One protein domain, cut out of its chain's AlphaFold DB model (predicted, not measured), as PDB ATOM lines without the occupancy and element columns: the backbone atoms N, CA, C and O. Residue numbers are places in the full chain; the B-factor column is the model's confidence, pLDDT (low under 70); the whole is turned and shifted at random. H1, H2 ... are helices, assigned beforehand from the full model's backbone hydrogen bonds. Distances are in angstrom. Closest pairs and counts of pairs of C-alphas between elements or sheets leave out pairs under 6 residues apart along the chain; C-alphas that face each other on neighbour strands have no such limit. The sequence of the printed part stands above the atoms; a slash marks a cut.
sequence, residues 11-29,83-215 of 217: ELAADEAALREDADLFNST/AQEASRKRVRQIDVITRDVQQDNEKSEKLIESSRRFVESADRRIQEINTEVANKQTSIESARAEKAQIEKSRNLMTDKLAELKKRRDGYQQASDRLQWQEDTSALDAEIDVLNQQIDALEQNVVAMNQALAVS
ATOM      1  N   GLU A  11      26.983 -31.702 -23.873       75.88
ATOM      2  CA  GLU A  11      28.281 -32.142 -23.346       75.88
ATOM      3  C   GLU A  11      29.071 -30.929 -22.845       75.88
ATOM      4  O   GLU A  11      29.432 -30.861 -21.670       75.88
ATOM      5  N   LEU A  12      29.204 -29.898 -23.685       79.19
ATOM      6  CA  LEU A  12      29.870 -28.652 -23.300       79.19
ATOM      7  C   LEU A  12      29.154 -27.944 -22.136       79.19
ATOM      8  O   LEU A  12      29.811 -27.383 -21.262       79.19
ATOM      9  N   ALA A  13      27.820 -27.972 -22.097       77.31
ATOM     10  CA  ALA A  13      27.053 -27.390 -20.997       77.31
ATOM     11  C   ALA A  13      27.272 -28.132 -19.665       77.31
ATOM     12  O   ALA A  13      27.341 -27.492 -18.613       77.31
ATOM     13  N   ALA A  14      27.394 -29.464 -19.694       79.38
ATOM     14  CA  ALA A  14      27.700 -30.263 -18.510       79.38
ATOM     15  C   ALA A  14      29.132 -30.010 -18.014       79.38
ATOM     16  O   ALA A  14      29.333 -29.799 -16.816       79.38
ATOM     17  N   ASP A  15      30.104 -29.953 -18.927       77.12
ATOM     18  CA  ASP A  15      31.499 -29.650 -18.592       77.12
ATOM     19  C   ASP A  15      31.658 -28.227 -18.039       77.12
ATOM     20  O   ASP A  15      32.381 -28.002 -17.068       77.12
ATOM     21  N   GLU A  16      30.935 -27.256 -18.603       77.56
ATOM     22  CA  GLU A  16      30.909 -25.881 -18.104       77.56
ATOM     23  C   GLU A  16      30.295 -25.793 -16.698       77.56
ATOM     24  O   GLU A  16      30.785 -25.044 -15.848       77.56
ATOM     25  N   ALA A  17      29.226 -26.551 -16.435       79.50
ATOM     26  CA  ALA A  17      28.609 -26.615 -15.116       79.50
ATOM     27  C   ALA A  17      29.565 -27.221 -14.078       79.50
ATOM     28  O   ALA A  17      29.717 -26.642 -13.005       79.50
ATOM     29  N   ALA A  18      30.258 -28.312 -14.423       77.31
ATOM     30  CA  ALA A  18      31.271 -28.922 -13.564       77.31
ATOM     31  C   ALA A  18      32.431 -27.954 -13.278       77.31
ATOM     32  O   ALA A  18      32.810 -27.770 -12.125       77.31
ATOM     33  N   LEU A  19      32.935 -27.258 -14.304       72.94
ATOM     34  CA  LEU A  19      33.972 -26.236 -14.145       72.94
ATOM     35  C   LEU A  19      33.534 -25.119 -13.188       72.94
ATOM     36  O   LEU A  19      34.313 -24.682 -12.340       72.94
ATOM     37  N   ARG A  20      32.292 -24.635 -13.320       79.44
ATOM     38  CA  ARG A  20      31.746 -23.599 -12.430       79.44
ATOM     39  C   ARG A  20      31.570 -24.099 -11.005       79.44
ATOM     40  O   ARG A  20      31.947 -23.383 -10.084       79.44
ATOM     41  N   GLU A  21      31.042 -25.305 -10.825       79.25
ATOM     42  CA  GLU A  21      30.879 -25.920  -9.508       79.25
ATOM     43  C   GLU A  21      32.229 -26.088  -8.807       79.25
ATOM     44  O   GLU A  21      32.381 -25.657  -7.667       79.25
ATOM     45  N   ASP A  22      33.244 -26.609  -9.500       75.81
ATOM     46  CA  ASP A  22      34.591 -26.752  -8.946       75.81
ATOM     47  C   ASP A  22      35.226 -25.387  -8.635       75.81
ATOM     48  O   ASP A  22      35.858 -25.203  -7.589       75.81
ATOM     49  N   ALA A  23      35.018 -24.389  -9.499       70.50
ATOM     50  CA  ALA A  23      35.477 -23.021  -9.270       70.50
ATOM     51  C   ALA A  23      34.784 -22.349  -8.067       70.50
ATOM     52  O   ALA A  23      35.415 -21.550  -7.358       70.50
ATOM     53  N   ASP A  24      33.515 -22.677  -7.823       71.19
ATOM     54  CA  ASP A  24      32.737 -22.237  -6.668       71.19
ATOM     55  C   ASP A  24      33.127 -23.005  -5.402       71.19
ATOM     56  O   ASP A  24      33.241 -22.398  -4.340       71.19
ATOM     57  N   LEU A  25      33.423 -24.303  -5.479       70.31
ATOM     58  CA  LEU A  25      33.970 -25.089  -4.367       70.31
ATOM     59  C   LEU A  25      35.340 -24.556  -3.931       70.31
ATOM     60  O   LEU A  25      35.599 -24.377  -2.736       70.31
ATOM     61  N   PHE A  26      36.178 -24.197  -4.904       64.06
ATOM     62  CA  PHE A  26      37.445 -23.516  -4.668       64.06
ATOM     63  C   PHE A  26      37.245 -22.167  -3.947       64.06
ATOM     64  O   PHE A  26      37.987 -21.837  -3.022       64.06
ATOM     65  N   ASN A  27      36.190 -21.414  -4.290       58.78
ATOM     66  CA  ASN A  27      35.873 -20.113  -3.681       58.78
ATOM     67  C   ASN A  27      35.140 -20.215  -2.322       58.78
ATOM     68  O   ASN A  27      35.353 -19.406  -1.417       58.78
ATOM     69  N   SER A  28      34.277 -21.215  -2.146       47.88
ATOM     70  CA  SER A  28      33.374 -21.363  -0.995       47.88
ATOM     71  C   SER A  28      34.094 -21.751   0.296       47.88
ATOM     72  O   SER A  28      33.574 -21.488   1.378       47.88
ATOM     73  N   THR A  29      35.334 -22.250   0.221       47.12
ATOM     74  CA  THR A  29      36.169 -22.419   1.426       47.12
ATOM     75  C   THR A  29      36.779 -21.088   1.919       47.12
ATOM     76  O   THR A  29      37.211 -20.997   3.063       47.12
ATOM     77  N   ALA A  83      64.379 -21.459  23.557       56.62
ATOM     78  CA  ALA A  83      64.579 -21.883  22.164       56.62
ATOM     79  C   ALA A  83      63.732 -23.112  21.766       56.62
ATOM     80  O   ALA A  83      63.274 -23.214  20.631       56.62
ATOM     81  N   GLN A  84      63.440 -24.000  22.724       52.75
ATOM     82  CA  GLN A  84      62.597 -25.179  22.522       52.75
ATOM     83  C   GLN A  84      61.120 -24.862  22.235       52.75
ATOM     84  O   GLN A  84      60.493 -25.573  21.453       52.75
ATOM     85  N   GLU A  85      60.533 -23.833  22.849       55.44
ATOM     86  CA  GLU A  85      59.138 -23.457  22.577       55.44
ATOM     87  C   GLU A  85      58.998 -22.773  21.221       55.44
ATOM     88  O   GLU A  85      58.018 -23.006  20.510       55.44
ATOM     89  N   ALA A  86      60.000 -21.973  20.850       59.25
ATOM     90  CA  ALA A  86      60.067 -21.324  19.551       59.25
ATOM     91  C   ALA A  86      60.173 -22.363  18.420       59.25
ATOM     92  O   ALA A  86      59.363 -22.324  17.497       59.25
ATOM     93  N   SER A  87      61.065 -23.357  18.541       59.22
ATOM     94  CA  SER A  87      61.172 -24.459  17.568       59.22
ATOM     95  C   SER A  87      59.876 -25.260  17.442       59.22
ATOM     96  O   SER A  87      59.372 -25.454  16.342       59.22
ATOM     97  N   ARG A  88      59.243 -25.655  18.558       64.44
ATOM     98  CA  ARG A  88      57.974 -26.411  18.498       64.44
ATOM     99  C   ARG A  88      56.836 -25.621  17.851       64.44
ATOM    100  O   ARG A  88      55.955 -26.217  17.237       64.44
ATOM    101  N   LYS A  89      56.799 -24.297  18.030       64.75
ATOM    102  CA  LYS A  89      55.806 -23.437  17.368       64.75
ATOM    103  C   LYS A  89      56.062 -23.346  15.864       64.75
ATOM    104  O   LYS A  89      55.094 -23.432  15.118       64.75
ATOM    105  N   ARG A  90      57.324 -23.238  15.438       63.75
ATOM    106  CA  ARG A  90      57.697 -23.185  14.016       63.75
ATOM    107  C   ARG A  90      57.421 -24.491  13.279       63.75
ATOM    108  O   ARG A  90      56.791 -24.445  12.234       63.75
ATOM    109  N   VAL A  91      57.771 -25.643  13.853       64.62
ATOM    110  CA  VAL A  91      57.446 -26.950  13.244       64.62
ATOM    111  C   VAL A  91      55.935 -27.100  13.060       64.62
ATOM    112  O   VAL A  91      55.469 -27.392  11.967       64.62
ATOM    113  N   ARG A  92      55.139 -26.763  14.087       70.69
ATOM    114  CA  ARG A  92      53.671 -26.749  13.958       70.69
ATOM    115  C   ARG A  92      53.169 -25.779  12.891       70.69
ATOM    116  O   ARG A  92      52.116 -26.021  12.317       70.69
ATOM    117  N   GLN A  93      53.868 -24.667  12.676       65.75
ATOM    118  CA  GLN A  93      53.520 -23.710  11.635       65.75
ATOM    119  C   GLN A  93      53.791 -24.291  10.245       65.75
ATOM    120  O   GLN A  93      52.908 -24.192   9.399       65.75
ATOM    121  N   ILE A  94      54.941 -24.938  10.035       75.56
ATOM    122  CA  ILE A  94      55.252 -25.657   8.790       75.56
ATOM    123  C   ILE A  94      54.180 -26.718   8.535       75.56
ATOM    124  O   ILE A  94      53.551 -26.676   7.490       75.56
ATOM    125  N   ASP A  95      53.847 -27.553   9.524       73.56
ATOM    126  CA  ASP A  95      52.812 -28.588   9.379       73.56
ATOM    127  C   ASP A  95      51.429 -28.027   9.012       73.56
ATOM    128  O   ASP A  95      50.626 -28.700   8.365       73.56
ATOM    129  N   VAL A  96      51.080 -26.831   9.495       72.12
ATOM    130  CA  VAL A  96      49.820 -26.168   9.125       72.12
ATOM    131  C   VAL A  96      49.889 -25.679   7.684       72.12
ATOM    132  O   VAL A  96      48.977 -25.970   6.922       72.12
ATOM    133  N   ILE A  97      50.973 -25.005   7.297       72.50
ATOM    134  CA  ILE A  97      51.134 -24.491   5.933       72.50
ATOM    135  C   ILE A  97      51.173 -25.653   4.938       72.50
ATOM    136  O   ILE A  97      50.441 -25.618   3.962       72.50
ATOM    137  N   THR A  98      51.945 -26.706   5.207       77.69
ATOM    138  CA  THR A  98      52.014 -27.902   4.356       77.69
ATOM    139  C   THR A  98      50.633 -28.525   4.157       77.69
ATOM    140  O   THR A  98      50.277 -28.865   3.034       77.69
ATOM    141  N   ARG A  99      49.812 -28.612   5.213       76.94
ATOM    142  CA  ARG A  99      48.424 -29.094   5.098       76.94
ATOM    143  C   ARG A  99      47.529 -28.151   4.296       76.94
ATOM    144  O   ARG A  99      46.677 -28.633   3.557       76.94
ATOM    145  N   ASP A 100      47.710 -26.841   4.433       76.62
ATOM    146  CA  ASP A 100      46.979 -25.859   3.627       76.62
ATOM    147  C   ASP A 100      47.342 -26.010   2.135       76.62
ATOM    148  O   ASP A 100      46.440 -26.053   1.298       76.62
ATOM    149  N   VAL A 101      48.631 -26.182   1.797       80.56
ATOM    150  CA  VAL A 101      49.068 -26.433   0.409       80.56
ATOM    151  C   VAL A 101      48.499 -27.749  -0.117       80.56
ATOM    152  O   VAL A 101      47.963 -27.768  -1.218       80.56
ATOM    153  N   GLN A 102      48.522 -28.822   0.680       83.38
ATOM    154  CA  GLN A 102      47.917 -30.111   0.313       83.38
ATOM    155  C   GLN A 102      46.428 -29.983  -0.015       83.38
ATOM    156  O   GLN A 102      45.966 -30.477  -1.041       83.38
ATOM    157  N   GLN A 103      45.664 -29.279   0.824       81.44
ATOM    158  CA  GLN A 103      44.239 -29.054   0.575       81.44
ATOM    159  C   GLN A 103      43.992 -28.204  -0.673       81.44
ATOM    160  O   GLN A 103      43.021 -28.436  -1.396       81.44
ATOM    161  N   ASP A 104      44.839 -27.207  -0.923       81.94
ATOM    162  CA  ASP A 104      44.767 -26.416  -2.147       81.94
ATOM    163  C   ASP A 104      45.128 -27.271  -3.375       81.94
ATOM    164  O   ASP A 104      44.448 -27.154  -4.397       81.94
ATOM    165  N   ASN A 105      46.097 -28.189  -3.268       85.12
ATOM    166  CA  ASN A 105      46.466 -29.139  -4.322       85.12
ATOM    167  C   ASN A 105      45.295 -30.069  -4.680       85.12
ATOM    168  O   ASN A 105      44.960 -30.201  -5.857       85.12
ATOM    169  N   GLU A 106      44.621 -30.656  -3.688       88.19
ATOM    170  CA  GLU A 106      43.457 -31.536  -3.904       88.19
ATOM    171  C   GLU A 106      42.294 -30.818  -4.611       88.19
ATOM    172  O   GLU A 106      41.590 -31.391  -5.445       88.19
ATOM    173  N   LYS A 107      42.060 -29.544  -4.281       82.19
ATOM    174  CA  LYS A 107      40.993 -28.748  -4.914       82.19
ATOM    175  C   LYS A 107      41.366 -28.325  -6.328       82.19
ATOM    176  O   LYS A 107      40.521 -28.342  -7.222       82.19
ATOM    177  N   SER A 108      42.620 -27.934  -6.515       84.19
ATOM    178  CA  SER A 108      43.147 -27.495  -7.805       84.19
ATOM    179  C   SER A 108      43.166 -28.638  -8.812       84.19
ATOM    180  O   SER A 108      42.858 -28.413  -9.976       84.19
ATOM    181  N   GLU A 109      43.435 -29.868  -8.367       88.50
ATOM    182  CA  GLU A 109      43.360 -31.065  -9.207       88.50
ATOM    183  C   GLU A 109      41.981 -31.217  -9.867       88.50
ATOM    184  O   GLU A 109      41.899 -31.337 -11.091       88.50
ATOM    185  N   LYS A 110      40.899 -31.107  -9.085       87.00
ATOM    186  CA  LYS A 110      39.522 -31.187  -9.605       87.00
ATOM    187  C   LYS A 110      39.218 -30.081 -10.607       87.00
ATOM    188  O   LYS A 110      38.730 -30.357 -11.700       87.00
ATOM    189  N   LEU A 111      39.583 -28.842 -10.267       85.75
ATOM    190  CA  LEU A 111      39.423 -27.692 -11.155       85.75
ATOM    191  C   LEU A 111      40.175 -27.882 -12.482       85.75
ATOM    192  O   LEU A 111      39.680 -27.498 -13.541       85.75
ATOM    193  N   ILE A 112      41.379 -28.456 -12.447       88.69
ATOM    194  CA  ILE A 112      42.181 -28.720 -13.646       88.69
ATOM    195  C   ILE A 112      41.544 -29.817 -14.492       88.69
ATOM    196  O   ILE A 112      41.513 -29.690 -15.716       88.69
ATOM    197  N   GLU A 113      41.025 -30.874 -13.869       90.19
ATOM    198  CA  GLU A 113      40.334 -31.957 -14.566       90.19
ATOM    199  C   GLU A 113      39.063 -31.463 -15.272       90.19
ATOM    200  O   GLU A 113      38.869 -31.742 -16.459       90.19
ATOM    201  N   SER A 114      38.214 -30.684 -14.594       85.88
ATOM    202  CA  SER A 114      37.041 -30.068 -15.230       85.88
ATOM    203  C   SER A 114      37.429 -29.040 -16.291       85.88
ATOM    204  O   SER A 114      36.823 -29.024 -17.362       85.88
ATOM    205  N   SER A 115      38.497 -28.265 -16.074       85.94
ATOM    206  CA  SER A 115      39.031 -27.351 -17.092       85.94
ATOM    207  C   SER A 115      39.475 -28.094 -18.353       85.94
ATOM    208  O   SER A 115      39.142 -27.657 -19.448       85.94
ATOM    209  N   ARG A 116      40.188 -29.226 -18.230       91.00
ATOM    210  CA  ARG A 116      40.633 -30.031 -19.387       91.00
ATOM    211  C   ARG A 116      39.452 -30.513 -20.223       91.00
ATOM    212  O   ARG A 116      39.434 -30.267 -21.425       91.00
ATOM    213  N   ARG A 117      38.447 -31.118 -19.577       89.69
ATOM    214  CA  ARG A 117      37.217 -31.573 -20.250       89.69
ATOM    215  C   ARG A 117      36.509 -30.422 -20.958       89.69
ATOM    216  O   ARG A 117      36.207 -30.515 -22.144       89.69
ATOM    217  N   PHE A 118      36.353 -29.293 -20.267       89.81
ATOM    218  CA  PHE A 118      35.754 -28.099 -20.851       89.81
ATOM    219  C   PHE A 118      36.532 -27.584 -22.071       89.81
ATOM    220  O   PHE A 118      35.909 -27.247 -23.073       89.81
ATOM    221  N   VAL A 119      37.871 -27.543 -22.033       91.38
ATOM    222  CA  VAL A 119      38.692 -27.125 -23.186       91.38
ATOM    223  C   VAL A 119      38.490 -28.056 -24.382       91.38
ATOM    224  O   VAL A 119      38.303 -27.570 -25.496       91.38
ATOM    225  N   GLU A 120      38.496 -29.372 -24.166       91.56
ATOM    226  CA  GLU A 120      38.298 -30.368 -25.228       91.56
ATOM    227  C   GLU A 120      36.910 -30.254 -25.877       91.56
ATOM    228  O   GLU A 120      36.775 -30.295 -27.105       91.56
ATOM    229  N   SER A 121      35.867 -30.072 -25.070       88.50
ATOM    230  CA  SER A 121      34.498 -29.870 -25.553       88.50
ATOM    231  C   SER A 121      34.329 -28.506 -26.233       88.50
ATOM    232  O   SER A 121      33.698 -28.409 -27.287       88.50
ATOM    233  N   ALA A 122      34.946 -27.450 -25.698       90.31
ATOM    234  CA  ALA A 122      34.878 -26.109 -26.269       90.31
ATOM    235  C   ALA A 122      35.587 -26.025 -27.626       90.31
ATOM    236  O   ALA A 122      35.073 -25.372 -28.536       90.31
ATOM    237  N   ASP A 123      36.735 -26.689 -27.788       91.44
ATOM    238  CA  ASP A 123      37.451 -26.737 -29.066       91.44
ATOM    239  C   ASP A 123      36.611 -27.426 -30.149       91.44
ATOM    240  O   ASP A 123      36.380 -26.843 -31.214       91.44
ATOM    241  N   ARG A 124      36.056 -28.610 -29.846       91.56
ATOM    242  CA  ARG A 124      35.127 -29.315 -30.748       91.56
ATOM    243  C   ARG A 124      33.959 -28.418 -31.144       91.56
ATOM    244  O   ARG A 124      33.694 -28.238 -32.334       91.56
ATOM    245  N   ARG A 125      33.320 -27.774 -30.166       89.88
ATOM    246  CA  ARG A 125      32.164 -26.917 -30.426       89.88
ATOM    247  C   ARG A 125      32.510 -25.691 -31.268       89.88
ATOM    248  O   ARG A 125      31.755 -25.332 -32.165       89.88
ATOM    249  N   ILE A 126      33.665 -25.062 -31.049       90.38
ATOM    250  CA  ILE A 126      34.132 -23.946 -31.889       90.38
ATOM    251  C   ILE A 126      34.314 -24.398 -33.345       90.38
ATOM    252  O   ILE A 126      33.940 -23.668 -34.271       90.38
ATOM    253  N   GLN A 127      34.872 -25.589 -33.570       90.50
ATOM    254  CA  GLN A 127      35.031 -26.149 -34.916       90.50
ATOM    255  C   GLN A 127      33.675 -26.438 -35.582       90.50
ATOM    256  O   GLN A 127      33.488 -26.121 -36.765       90.50
ATOM    257  N   GLU A 128      32.711 -26.967 -34.827       88.94
ATOM    258  CA  GLU A 128      31.337 -27.178 -35.290       88.94
ATOM    259  C   GLU A 128      30.652 -25.863 -35.661       88.94
ATOM    260  O   GLU A 128      30.175 -25.734 -36.785       88.94
ATOM    261  N   ILE A 129      30.690 -24.855 -34.785       88.00
ATOM    262  CA  ILE A 129      30.114 -23.526 -35.038       88.00
ATOM    263  C   ILE A 129      30.673 -22.933 -36.337       88.00
ATOM    264  O   ILE A 129      29.921 -22.430 -37.172       88.00
ATOM    265  N   ASN A 130      31.991 -23.014 -36.551       87.69
ATOM    266  CA  ASN A 130      32.611 -22.525 -37.786       87.69
ATOM    267  C   ASN A 130      32.055 -23.240 -39.031       87.69
ATOM    268  O   ASN A 130      31.840 -22.604 -40.069       87.69
ATOM    269  N   THR A 131      31.808 -24.546 -38.927       90.38
ATOM    270  CA  THR A 131      31.249 -25.370 -40.006       90.38
ATOM    271  C   THR A 131      29.772 -25.054 -40.245       90.38
ATOM    272  O   THR A 131      29.368 -24.837 -41.387       90.38
ATOM    273  N   GLU A 132      28.970 -24.950 -39.185       88.38
ATOM    274  CA  GLU A 132      27.552 -24.590 -39.245       88.38
ATOM    275  C   GLU A 132      27.355 -23.203 -39.872       88.38
ATOM    276  O   GLU A 132      26.474 -23.020 -40.714       88.38
ATOM    277  N   VAL A 133      28.195 -22.224 -39.522       88.88
ATOM    278  CA  VAL A 133      28.148 -20.869 -40.096       88.88
ATOM    279  C   VAL A 133      28.532 -20.892 -41.573       88.88
ATOM    280  O   VAL A 133      27.839 -20.287 -42.395       88.88
ATOM    281  N   ALA A 134      29.593 -21.620 -41.941       90.12
ATOM    282  CA  ALA A 134      30.001 -21.779 -43.339       90.12
ATOM    283  C   ALA A 134      28.895 -22.432 -44.188       90.12
ATOM    284  O   ALA A 134      28.648 -22.013 -45.323       90.12
ATOM    285  N   ASN A 135      28.178 -23.396 -43.608       92.62
ATOM    286  CA  ASN A 135      27.054 -24.093 -44.230       92.62
ATOM    287  C   ASN A 135      25.709 -23.355 -44.084       92.62
ATOM    288  O   ASN A 135      24.691 -23.858 -44.561       92.62
ATOM    289  N   LYS A 136      25.681 -22.168 -43.455       89.06
ATOM    290  CA  LYS A 136      24.468 -21.370 -43.170       89.06
ATOM    291  C   LYS A 136      23.404 -22.116 -42.349       89.06
ATOM    292  O   LYS A 136      22.216 -21.819 -42.457       89.06
ATOM    293  N   GLN A 137      23.827 -23.087 -41.547       86.38
ATOM    294  CA  GLN A 137      22.975 -23.857 -40.638       86.38
ATOM    295  C   GLN A 137      22.676 -23.091 -39.343       86.38
ATOM    296  O   GLN A 137      21.650 -23.337 -38.716       86.38
ATOM    297  N   THR A 138      23.525 -22.124 -38.981       85.69
ATOM    298  CA  THR A 138      23.319 -21.211 -37.850       85.69
ATOM    299  C   THR A 138      23.571 -19.760 -38.262       85.69
ATOM    300  O   THR A 138      24.220 -19.487 -39.278       85.69
ATOM    301  N   SER A 139      23.034 -18.808 -37.496       86.88
ATOM    302  CA  SER A 139      23.278 -17.382 -37.723       86.88
ATOM    303  C   SER A 139      24.596 -16.938 -37.093       86.88
ATOM    304  O   SER A 139      25.033 -17.476 -36.075       86.88
ATOM    305  N   ILE A 140      25.209 -15.899 -37.667       87.19
ATOM    306  CA  ILE A 140      26.422 -15.286 -37.107       87.19
ATOM    307  C   ILE A 140      26.144 -14.749 -35.696       87.19
ATOM    308  O   ILE A 140      26.974 -14.923 -34.808       87.19
ATOM    309  N   GLU A 141      24.977 -14.144 -35.451       86.69
ATOM    310  CA  GLU A 141      24.585 -13.714 -34.105       86.69
ATOM    311  C   GLU A 141      24.542 -14.869 -33.095       86.69
ATOM    312  O   GLU A 141      25.043 -14.709 -31.983       86.69
ATOM    313  N   SER A 142      23.976 -16.026 -33.464       82.38
ATOM    314  CA  SER A 142      23.900 -17.186 -32.565       82.38
ATOM    315  C   SER A 142      25.290 -17.750 -32.274       82.38
ATOM    316  O   SER A 142      25.638 -17.985 -31.120       82.38
ATOM    317  N   ALA A 143      26.116 -17.877 -33.313       85.94
ATOM    318  CA  ALA A 143      27.498 -18.329 -33.210       85.94
ATOM    319  C   ALA A 143      28.355 -17.418 -32.310       85.94
ATOM    320  O   ALA A 143      29.120 -17.895 -31.472       85.94
ATOM    321  N   ARG A 144      28.189 -16.092 -32.425       87.81
ATOM    322  CA  ARG A 144      28.850 -15.113 -31.546       87.81
ATOM    323  C   ARG A 144      28.392 -15.216 -30.100       87.81
ATOM    324  O   ARG A 144      29.212 -15.077 -29.198       87.81
ATOM    325  N   ALA A 145      27.099 -15.433 -29.873       85.88
ATOM    326  CA  ALA A 145      26.568 -15.587 -28.525       85.88
ATOM    327  C   ALA A 145      27.159 -16.822 -27.831       85.88
ATOM    328  O   ALA A 145      27.549 -16.737 -26.670       85.88
ATOM    329  N   GLU A 146      27.283 -17.935 -28.553       83.06
ATOM    330  CA  GLU A 146      27.880 -19.165 -28.032       83.06
ATOM    331  C   GLU A 146      29.383 -19.001 -27.760       83.06
ATOM    332  O   GLU A 146      29.847 -19.285 -26.654       83.06
ATOM    333  N   LYS A 147      30.129 -18.408 -28.702       86.94
ATOM    334  CA  LYS A 147      31.538 -18.033 -28.502       86.94
ATOM    335  C   LYS A 147      31.731 -17.148 -27.267       86.94
ATOM    336  O   LYS A 147      32.642 -17.388 -26.481       86.94
ATOM    337  N   ALA A 148      30.852 -16.171 -27.047       87.38
ATOM    338  CA  ALA A 148      30.920 -15.298 -25.879       87.38
ATOM    339  C   ALA A 148      30.712 -16.049 -24.548       87.38
ATOM    340  O   ALA A 148      31.249 -15.626 -23.525       87.38
ATOM    341  N   GLN A 149      29.955 -17.153 -24.520       82.56
ATOM    342  CA  GLN A 149      29.859 -17.994 -23.317       82.56
ATOM    343  C   GLN A 149      31.162 -18.758 -23.073       82.56
ATOM    344  O   GLN A 149      31.675 -18.750 -21.955       82.56
ATOM    345  N   ILE A 150      31.749 -19.319 -24.132       86.94
ATOM    346  CA  ILE A 150      33.052 -19.990 -24.064       86.94
ATOM    347  C   ILE A 150      34.135 -19.014 -23.564       86.94
ATOM    348  O   ILE A 150      34.925 -19.353 -22.682       86.94
ATOM    349  N   GLU A 151      34.129 -17.764 -24.039       87.81
ATOM    350  CA  GLU A 151      35.032 -16.704 -23.572       87.81
ATOM    351  C   GLU A 151      34.872 -16.389 -22.077       87.81
ATOM    352  O   GLU A 151      35.872 -16.167 -21.392       87.81
ATOM    353  N   LYS A 152      33.644 -16.389 -21.540       85.50
ATOM    354  CA  LYS A 152      33.420 -16.185 -20.097       85.50
ATOM    355  C   LYS A 152      34.027 -17.309 -19.270       85.50
ATOM    356  O   LYS A 152      34.644 -17.036 -18.245       85.50
ATOM    357  N   SER A 153      33.880 -18.548 -19.717       83.19
ATOM    358  CA  SER A 153      34.434 -19.707 -19.016       83.19
ATOM    359  C   SER A 153      35.964 -19.751 -19.131       83.19
ATOM    360  O   SER A 153      36.640 -20.013 -18.138       83.19
ATOM    361  N   ARG A 154      36.539 -19.305 -20.259       90.62
ATOM    362  CA  ARG A 154      37.981 -19.010 -20.365       90.62
ATOM    363  C   ARG A 154      38.433 -17.960 -19.348       90.62
ATOM    364  O   ARG A 154      39.477 -18.125 -18.715       90.62
ATOM    365  N   ASN A 155      37.673 -16.873 -19.189       86.06
ATOM    366  CA  ASN A 155      38.001 -15.825 -18.219       86.06
ATOM    367  C   ASN A 155      37.974 -16.372 -16.785       86.06
ATOM    368  O   ASN A 155      38.903 -16.106 -16.034       86.06
ATOM    369  N   LEU A 156      36.995 -17.217 -16.443       83.56
ATOM    370  CA  LEU A 156      36.952 -17.901 -15.148       83.56
ATOM    371  C   LEU A 156      38.227 -18.722 -14.893       83.56
ATOM    372  O   LEU A 156      38.839 -18.576 -13.838       83.56
ATOM    373  N   MET A 157      38.671 -19.533 -15.861       86.19
ATOM    374  CA  MET A 157      39.934 -20.278 -15.735       86.19
ATOM    375  C   MET A 157      41.140 -19.342 -15.556       86.19
ATOM    376  O   MET A 157      42.039 -19.634 -14.773       86.19
ATOM    377  N   THR A 158      41.149 -18.200 -16.252       86.69
ATOM    378  CA  THR A 158      42.216 -17.187 -16.145       86.69
ATOM    379  C   THR A 158      42.253 -16.555 -14.752       86.69
ATOM    380  O   THR A 158      43.328 -16.409 -14.168       86.69
ATOM    381  N   ASP A 159      41.090 -16.232 -14.188       83.81
ATOM    382  CA  ASP A 159      40.972 -15.678 -12.839       83.81
ATOM    383  C   ASP A 159      41.441 -16.689 -11.785       83.81
ATOM    384  O   ASP A 159      42.195 -16.342 -10.872       83.81
ATOM    385  N   LYS A 160      41.064 -17.967 -11.938       81.75
ATOM    386  CA  LYS A 160      41.525 -19.037 -11.044       81.75
ATOM    387  C   LYS A 160      43.019 -19.301 -11.164       81.75
ATOM    388  O   LYS A 160      43.681 -19.459 -10.141       81.75
ATOM    389  N   LEU A 161      43.576 -19.263 -12.373       86.62
ATOM    390  CA  LEU A 161      45.019 -19.344 -12.588       86.62
ATOM    391  C   LEU A 161      45.757 -18.226 -11.839       86.62
ATOM    392  O   LEU A 161      46.766 -18.483 -11.182       86.62
ATOM    393  N   ALA A 162      45.248 -16.994 -11.895       82.69
ATOM    394  CA  ALA A 162      45.823 -15.876 -11.155       82.69
ATOM    395  C   ALA A 162      45.732 -16.078  -9.631       82.69
ATOM    396  O   ALA A 162      46.690 -15.777  -8.915       82.69
ATOM    397  N   GLU A 163      44.616 -16.615  -9.126       79.25
ATOM    398  CA  GLU A 163      44.457 -16.937  -7.704       79.25
ATOM    399  C   GLU A 163      45.438 -18.028  -7.243       79.25
ATOM    400  O   GLU A 163      46.083 -17.870  -6.204       79.25
ATOM    401  N   LEU A 164      45.613 -19.094  -8.028       81.31
ATOM    402  CA  LEU A 164      46.566 -20.168  -7.738       81.31
ATOM    403  C   LEU A 164      48.009 -19.667  -7.735       81.31
ATOM    404  O   LEU A 164      48.730 -19.900  -6.766       81.31
ATOM    405  N   LYS A 165      48.409 -18.897  -8.759       83.06
ATOM    406  CA  LYS A 165      49.738 -18.260  -8.825       83.06
ATOM    407  C   LYS A 165      50.012 -17.426  -7.574       83.06
ATOM    408  O   LYS A 165      51.068 -17.542  -6.960       83.06
ATOM    409  N   LYS A 166      49.018 -16.655  -7.141       78.25
ATOM    410  CA  LYS A 166      49.088 -15.809  -5.950       78.25
ATOM    411  C   LYS A 166      49.227 -16.605  -4.643       78.25
ATOM    412  O   LYS A 166      49.972 -16.182  -3.761       78.25
ATOM    413  N   ARG A 167      48.528 -17.736  -4.501       77.19
ATOM    414  CA  ARG A 167      48.664 -18.642  -3.340       77.19
ATOM    415  C   ARG A 167      50.040 -19.291  -3.300       77.19
ATOM    416  O   ARG A 167      50.709 -19.226  -2.274       77.19
ATOM    417  N   ARG A 168      50.486 -19.818  -4.441       85.69
ATOM    418  CA  ARG A 168      51.815 -20.401  -4.640       85.69
ATOM    419  C   ARG A 168      52.928 -19.420  -4.277       85.69
ATOM    420  O   ARG A 168      53.825 -19.791  -3.531       85.69
ATOM    421  N   ASP A 169      52.830 -18.157  -4.693       79.56
ATOM    422  CA  ASP A 169      53.799 -17.116  -4.309       79.56
ATOM    423  C   ASP A 169      53.816 -16.874  -2.784       79.56
ATOM    424  O   ASP A 169      54.872 -16.644  -2.191       79.56
ATOM    425  N   GLY A 170      52.650 -16.948  -2.129       75.50
ATOM    426  CA  GLY A 170      52.527 -16.853  -0.672       75.50
ATOM    427  C   GLY A 170      53.196 -18.018   0.060       75.50
ATOM    428  O   GLY A 170      53.937 -17.793   1.019       75.50
ATOM    429  N   TYR A 171      52.980 -19.249  -0.411       80.69
ATOM    430  CA  TYR A 171      53.620 -20.444   0.141       80.69
ATOM    431  C   TYR A 171      55.133 -20.443  -0.088       80.69
ATOM    432  O   TYR A 171      55.878 -20.685   0.861       80.69
ATOM    433  N   GLN A 172      55.592 -20.062  -1.285       81.75
ATOM    434  CA  GLN A 172      57.018 -19.918  -1.586       81.75
ATOM    435  C   GLN A 172      57.681 -18.912  -0.642       81.75
ATOM    436  O   GLN A 172      58.683 -19.219  -0.007       81.75
ATOM    437  N   GLN A 173      57.078 -17.733  -0.460       77.81
ATOM    438  CA  GLN A 173      57.604 -16.729   0.464       77.81
ATOM    439  C   GLN A 173      57.642 -17.233   1.918       77.81
ATOM    440  O   GLN A 173      58.530 -16.844   2.684       77.81
ATOM    441  N   ALA A 174      56.669 -18.049   2.332       74.06
ATOM    442  CA  ALA A 174      56.668 -18.653   3.658       74.06
ATOM    443  C   ALA A 174      57.808 -19.669   3.808       74.06
ATOM    444  O   ALA A 174      58.538 -19.596   4.800       74.06
ATOM    445  N   SER A 175      58.005 -20.543   2.817       79.44
ATOM    446  CA  SER A 175      59.115 -21.496   2.797       79.44
ATOM    447  C   SER A 175      60.471 -20.781   2.824       79.44
ATOM    448  O   SER A 175      61.282 -21.018   3.718       79.44
ATOM    449  N   ASP A 176      60.660 -19.764   1.974       79.38
ATOM    450  CA  ASP A 176      61.907 -18.998   1.871       79.38
ATOM    451  C   ASP A 176      62.323 -18.316   3.188       79.38
ATOM    452  O   ASP A 176      63.508 -18.052   3.422       79.38
ATOM    453  N   ARG A 177      61.356 -17.986   4.053       74.12
ATOM    454  CA  ARG A 177      61.613 -17.412   5.384       74.12
ATOM    455  C   ARG A 177      61.950 -18.478   6.424       74.12
ATOM    456  O   ARG A 177      62.705 -18.188   7.350       74.12
ATOM    457  N   LEU A 178      61.386 -19.676   6.290       74.44
ATOM    458  CA  LEU A 178      61.514 -20.771   7.253       74.44
ATOM    459  C   LEU A 178      62.738 -21.661   6.978       74.44
ATOM    460  O   LEU A 178      63.322 -22.165   7.937       74.44
ATOM    461  N   GLN A 179      63.189 -21.752   5.721       78.31
ATOM    462  CA  GLN A 179      64.335 -22.571   5.283       78.31
ATOM    463  C   GLN A 179      65.634 -22.302   6.063       78.31
ATOM    464  O   GLN A 179      66.487 -23.173   6.207       78.31
ATOM    465  N   TRP A 180      65.811 -21.082   6.584       69.19
ATOM    466  CA  TRP A 180      67.011 -20.695   7.334       69.19
ATOM    467  C   TRP A 180      67.035 -21.250   8.764       69.19
ATOM    468  O   TRP A 180      68.048 -21.119   9.450       69.19
ATOM    469  N   GLN A 181      65.914 -21.792   9.248       66.38
ATOM    470  CA  GLN A 181      65.717 -22.139  10.657       66.38
ATOM    471  C   GLN A 181      65.227 -23.570  10.886       66.38
ATOM    472  O   GLN A 181      65.481 -24.107  11.961       66.38
ATOM    473  N   GLU A 182      64.518 -24.171   9.932       76.75
ATOM    474  CA  GLU A 182      63.889 -25.492  10.058       76.75
ATOM    475  C   GLU A 182      63.850 -26.196   8.682       76.75
ATOM    476  O   GLU A 182      64.101 -25.573   7.652       76.75
ATOM    477  N   ASP A 183      63.525 -27.492   8.662       82.94
ATOM    478  CA  ASP A 183      63.347 -28.278   7.432       82.94
ATOM    479  C   ASP A 183      61.985 -27.980   6.776       82.94
ATOM    480  O   ASP A 183      60.933 -28.219   7.374       82.94
ATOM    481  N   THR A 184      62.010 -27.452   5.550       86.94
ATOM    482  CA  THR A 184      60.827 -27.115   4.739       86.94
ATOM    483  C   THR A 184      60.572 -28.095   3.597       86.94
ATOM    484  O   THR A 184      59.635 -27.891   2.835       86.94
ATOM    485  N   SER A 185      61.330 -29.189   3.486       90.94
ATOM    486  CA  SER A 185      61.289 -30.090   2.321       90.94
ATOM    487  C   SER A 185      59.892 -30.619   1.976       90.94
ATOM    488  O   SER A 185      59.528 -30.695   0.804       90.94
ATOM    489  N   ALA A 186      59.081 -30.947   2.986       89.19
ATOM    490  CA  ALA A 186      57.700 -31.379   2.783       89.19
ATOM    491  C   ALA A 186      56.804 -30.251   2.246       89.19
ATOM    492  O   ALA A 186      55.951 -30.503   1.405       89.19
ATOM    493  N   LEU A 187      57.000 -29.014   2.712       87.31
ATOM    494  CA  LEU A 187      56.297 -27.847   2.181       87.31
ATOM    495  C   LEU A 187      56.722 -27.572   0.730       87.31
ATOM    496  O   LEU A 187      55.866 -27.355  -0.121       87.31
ATOM    497  N   ASP A 188      58.023 -27.629   0.448       91.44
ATOM    498  CA  ASP A 188      58.574 -27.384  -0.888       91.44
ATOM    499  C   ASP A 188      58.048 -28.402  -1.913       91.44
ATOM    500  O   ASP A 188      57.633 -28.021  -3.005       91.44
ATOM    501  N   ALA A 189      57.951 -29.679  -1.532       95.38
ATOM    502  CA  ALA A 189      57.366 -30.715  -2.381       95.38
ATOM    503  C   ALA A 189      55.894 -30.432  -2.738       95.38
ATOM    504  O   ALA A 189      55.480 -30.635  -3.878       95.38
ATOM    505  N   GLU A 190      55.098 -29.935  -1.789       91.62
ATOM    506  CA  GLU A 190      53.696 -29.579  -2.044       91.62
ATOM    507  C   GLU A 190      53.567 -28.320  -2.911       91.62
ATOM    508  O   GLU A 190      52.664 -28.230  -3.746       91.62
ATOM    509  N   ILE A 191      54.484 -27.357  -2.760       90.88
ATOM    510  CA  ILE A 191      54.569 -26.181  -3.635       90.88
ATOM    511  C   ILE A 191      54.911 -26.602  -5.072       90.88
ATOM    512  O   ILE A 191      54.345 -26.054  -6.019       90.88
ATOM    513  N   ASP A 192      55.786 -27.591  -5.254       96.38
ATOM    514  CA  ASP A 192      56.117 -28.130  -6.576       96.38
ATOM    515  C   ASP A 192      54.915 -28.800  -7.251       96.38
ATOM    516  O   ASP A 192      54.690 -28.601  -8.449       96.38
ATOM    517  N   VAL A 193      54.098 -29.537  -6.494       95.81
ATOM    518  CA  VAL A 193      52.827 -30.081  -7.003       95.81
ATOM    519  C   VAL A 193      51.896 -28.945  -7.441       95.81
ATOM    520  O   VAL A 193      51.367 -28.982  -8.555       95.81
ATOM    521  N   LEU A 194      51.763 -27.891  -6.630       91.12
ATOM    522  CA  LEU A 194      50.960 -26.715  -6.976       91.12
ATOM    523  C   LEU A 194      51.472 -26.018  -8.249       91.12
ATOM    524  O   LEU A 194      50.681 -25.553  -9.070       91.12
ATOM    525  N   ASN A 195      52.792 -25.962  -8.453       94.50
ATOM    526  CA  ASN A 195      53.396 -25.417  -9.672       94.50
ATOM    527  C   ASN A 195      53.016 -26.232 -10.913       94.50
ATOM    528  O   ASN A 195      52.578 -25.657 -11.906       94.50
ATOM    529  N   GLN A 196      53.103 -27.562 -10.846       96.38
ATOM    530  CA  GLN A 196      52.693 -28.434 -11.955       96.38
ATOM    531  C   GLN A 196      51.211 -28.250 -12.305       96.38
ATOM    532  O   GLN A 196      50.821 -28.259 -13.474       96.38
ATOM    533  N   GLN A 197      50.379 -28.060 -11.284       92.44
ATOM    534  CA  GLN A 197      48.957 -27.787 -11.436       92.44
ATOM    535  C   GLN A 197      48.695 -26.427 -12.108       92.44
ATOM    536  O   GLN A 197      47.886 -26.337 -13.037       92.44
ATOM    537  N   ILE A 198      49.416 -25.380 -11.701       92.69
ATOM    538  CA  ILE A 198      49.383 -24.059 -12.348       92.69
ATOM    539  C   ILE A 198      49.769 -24.167 -13.825       92.69
ATOM    540  O   ILE A 198      49.056 -23.626 -14.672       92.69
ATOM    541  N   ASP A 199      50.842 -24.892 -14.140       96.31
ATOM    542  CA  ASP A 199      51.308 -25.076 -15.517       96.31
ATOM    543  C   ASP A 199      50.257 -25.795 -16.375       96.31
ATOM    544  O   ASP A 199      50.008 -25.411 -17.519       96.31
ATOM    545  N   ALA A 200      49.588 -26.811 -15.820       94.38
ATOM    546  CA  ALA A 200      48.508 -27.515 -16.506       94.38
ATOM    547  C   ALA A 200      47.306 -26.600 -16.799       94.38
ATOM    548  O   ALA A 200      46.766 -26.623 -17.908       94.38
ATOM    549  N   LEU A 201      46.889 -25.772 -15.838       92.62
ATOM    550  CA  LEU A 201      45.797 -24.820 -16.052       92.62
ATOM    551  C   LEU A 201      46.190 -23.712 -17.042       92.62
ATOM    552  O   LEU A 201      45.371 -23.286 -17.857       92.62
ATOM    553  N   GLU A 202      47.445 -23.266 -17.017       94.56
ATOM    554  CA  GLU A 202      47.980 -22.301 -17.979       94.56
ATOM    555  C   GLU A 202      47.948 -22.852 -19.410       94.56
ATOM    556  O   GLU A 202      47.501 -22.154 -20.323       94.56
ATOM    557  N   GLN A 203      48.312 -24.121 -19.604       95.69
ATOM    558  CA  GLN A 203      48.182 -24.799 -20.896       95.69
ATOM    559  C   GLN A 203      46.725 -24.845 -21.378       95.69
ATOM    560  O   GLN A 203      46.467 -24.532 -22.542       95.69
ATOM    561  N   ASN A 204      45.766 -25.143 -20.493       91.81
ATOM    562  CA  ASN A 204      44.336 -25.126 -20.825       91.81
ATOM    563  C   ASN A 204      43.873 -23.729 -21.286       91.81
ATOM    564  O   ASN A 204      43.191 -23.594 -22.303       91.81
ATOM    565  N   VAL A 205      44.277 -22.665 -20.578       93.19
ATOM    566  CA  VAL A 205      43.959 -21.276 -20.961       93.19
ATOM    567  C   VAL A 205      44.564 -20.924 -22.323       93.19
ATOM    568  O   VAL A 205      43.898 -20.303 -23.156       93.19
ATOM    569  N   VAL A 206      45.811 -21.327 -22.583       94.75
ATOM    570  CA  VAL A 206      46.476 -21.104 -23.876       94.75
ATOM    571  C   VAL A 206      45.753 -21.840 -25.005       94.75
ATOM    572  O   VAL A 206      45.493 -21.227 -26.041       94.75
ATOM    573  N   ALA A 207      45.381 -23.105 -24.804       92.12
ATOM    574  CA  ALA A 207      44.637 -23.890 -25.786       92.12
ATOM    575  C   ALA A 207      43.287 -23.235 -26.127       92.12
ATOM    576  O   ALA A 207      42.973 -23.041 -27.302       92.12
ATOM    577  N   MET A 208      42.537 -22.770 -25.121       91.50
ATOM    578  CA  MET A 208      41.297 -22.021 -25.357       91.50
ATOM    579  C   MET A 208      41.516 -20.730 -26.144       91.50
ATOM    580  O   MET A 208      40.733 -20.411 -27.038       91.50
ATOM    581  N   ASN A 209      42.573 -19.973 -25.834       91.94
ATOM    582  CA  ASN A 209      42.889 -18.748 -26.568       91.94
ATOM    583  C   ASN A 209      43.177 -19.036 -28.048       91.94
ATOM    584  O   ASN A 209      42.771 -18.257 -28.911       91.94
ATOM    585  N   GLN A 210      43.845 -20.154 -28.344       90.94
ATOM    586  CA  GLN A 210      44.097 -20.592 -29.715       90.94
ATOM    587  C   GLN A 210      42.797 -20.986 -30.423       90.94
ATOM    588  O   GLN A 210      42.535 -20.479 -31.514       90.94
ATOM    589  N   ALA A 211      41.952 -21.807 -29.791       88.38
ATOM    590  CA  ALA A 211      40.660 -22.213 -30.349       88.38
ATOM    591  C   ALA A 211      39.775 -20.994 -30.676       88.38
ATOM    592  O   ALA A 211      39.262 -20.848 -31.789       88.38
ATOM    593  N   LEU A 212      39.672 -20.047 -29.738       88.88
ATOM    594  CA  LEU A 212      38.901 -18.813 -29.906       88.88
ATOM    595  C   LEU A 212      39.459 -17.897 -31.007       88.88
ATOM    596  O   LEU A 212      38.676 -17.235 -31.693       88.88
ATOM    597  N   ALA A 213      40.780 -17.867 -31.208       88.44
ATOM    598  CA  ALA A 213      41.420 -17.070 -32.253       88.44
ATOM    599  C   ALA A 213      41.186 -17.625 -33.670       88.44
ATOM    600  O   ALA A 213      41.143 -16.857 -34.632       88.44
ATOM    601  N   VAL A 214      41.023 -18.945 -33.812       82.88
ATOM    602  CA  VAL A 214      40.736 -19.599 -35.104       82.88
ATOM    603  C   VAL A 214      39.259 -19.453 -35.499       82.88
ATOM    604  O   VAL A 214      38.920 -19.521 -36.684       82.88
ATOM    605  N   SER A 215      38.376 -19.207 -34.528       78.94
ATOM    606  CA  SER A 215      36.952 -18.968 -34.763       78.94
ATOM    607  C   SER A 215      36.703 -17.725 -35.627       78.94
ATOM    608  O   SER A 215      37.097 -16.613 -35.270       78.94
TER     609      SER A 215
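This is residues 11 to 29 and 83 to 215 of the 217 residues of an uncharacterized protein of Defluviicoccus sp (UniProt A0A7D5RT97). A long, thin up-and-down bundle, each helix running against the one before: H3 folds back along H2, H4 folds back along both, and short H1 packs on H2 residues 107 to 125. The printed part has 152 residues, 139 of them in four named helices, H1 to H4 in chain order, with no named strand, and its class is all helix; the rod is loose, radius of gyration of the C-alphas 20.2 A, spans 77 by 24 by 17 A.

H2, residues 83 to 134, spans 74.1 A from C-alpha 83 at (64.579, -21.883, 22.164). H3, 140 to 178, spans 56.8 A; H4, 185 to 214, 44.0 A, ending at (40.736, -19.599, -35.104); H1, 11 to 28, 25.3 A.

H2 touches H4, closest C-alphas Thr 98 and Leu 187, 4.8 A, at a shallow tilt of 16 degrees, the same way. Hairpin H2 and H3 is closest at C-alphas Ile 129 and Ala 143, 6.1 A; hairpin H3 and H4 at Arg 154 and Val 205, 6.4 A. H1 touches H2, C-alphas Leu 19 and Ser 114 closest, 5.0 A; H1 and H4 are apart. H1 and H3 only just touch, with 3 pairs of C-alphas within 8 A, closest Glu 16 and Ser 153, 7.2 A. Every O i to N i+4 pair is within hydrogen-bond range in H1, H3 and H4, and 47 of 48 in H2.

C-alphas 83 and 136 are farthest apart, 76.7 A. Residues 30 to 82 are not printed; C-alphas 29 and 83 stand 35.2 A apart across the cut. No link printed whole is long. pLDDT is under 70 at residues 26 to 29, 83 to 91, 93 and 180 to 181.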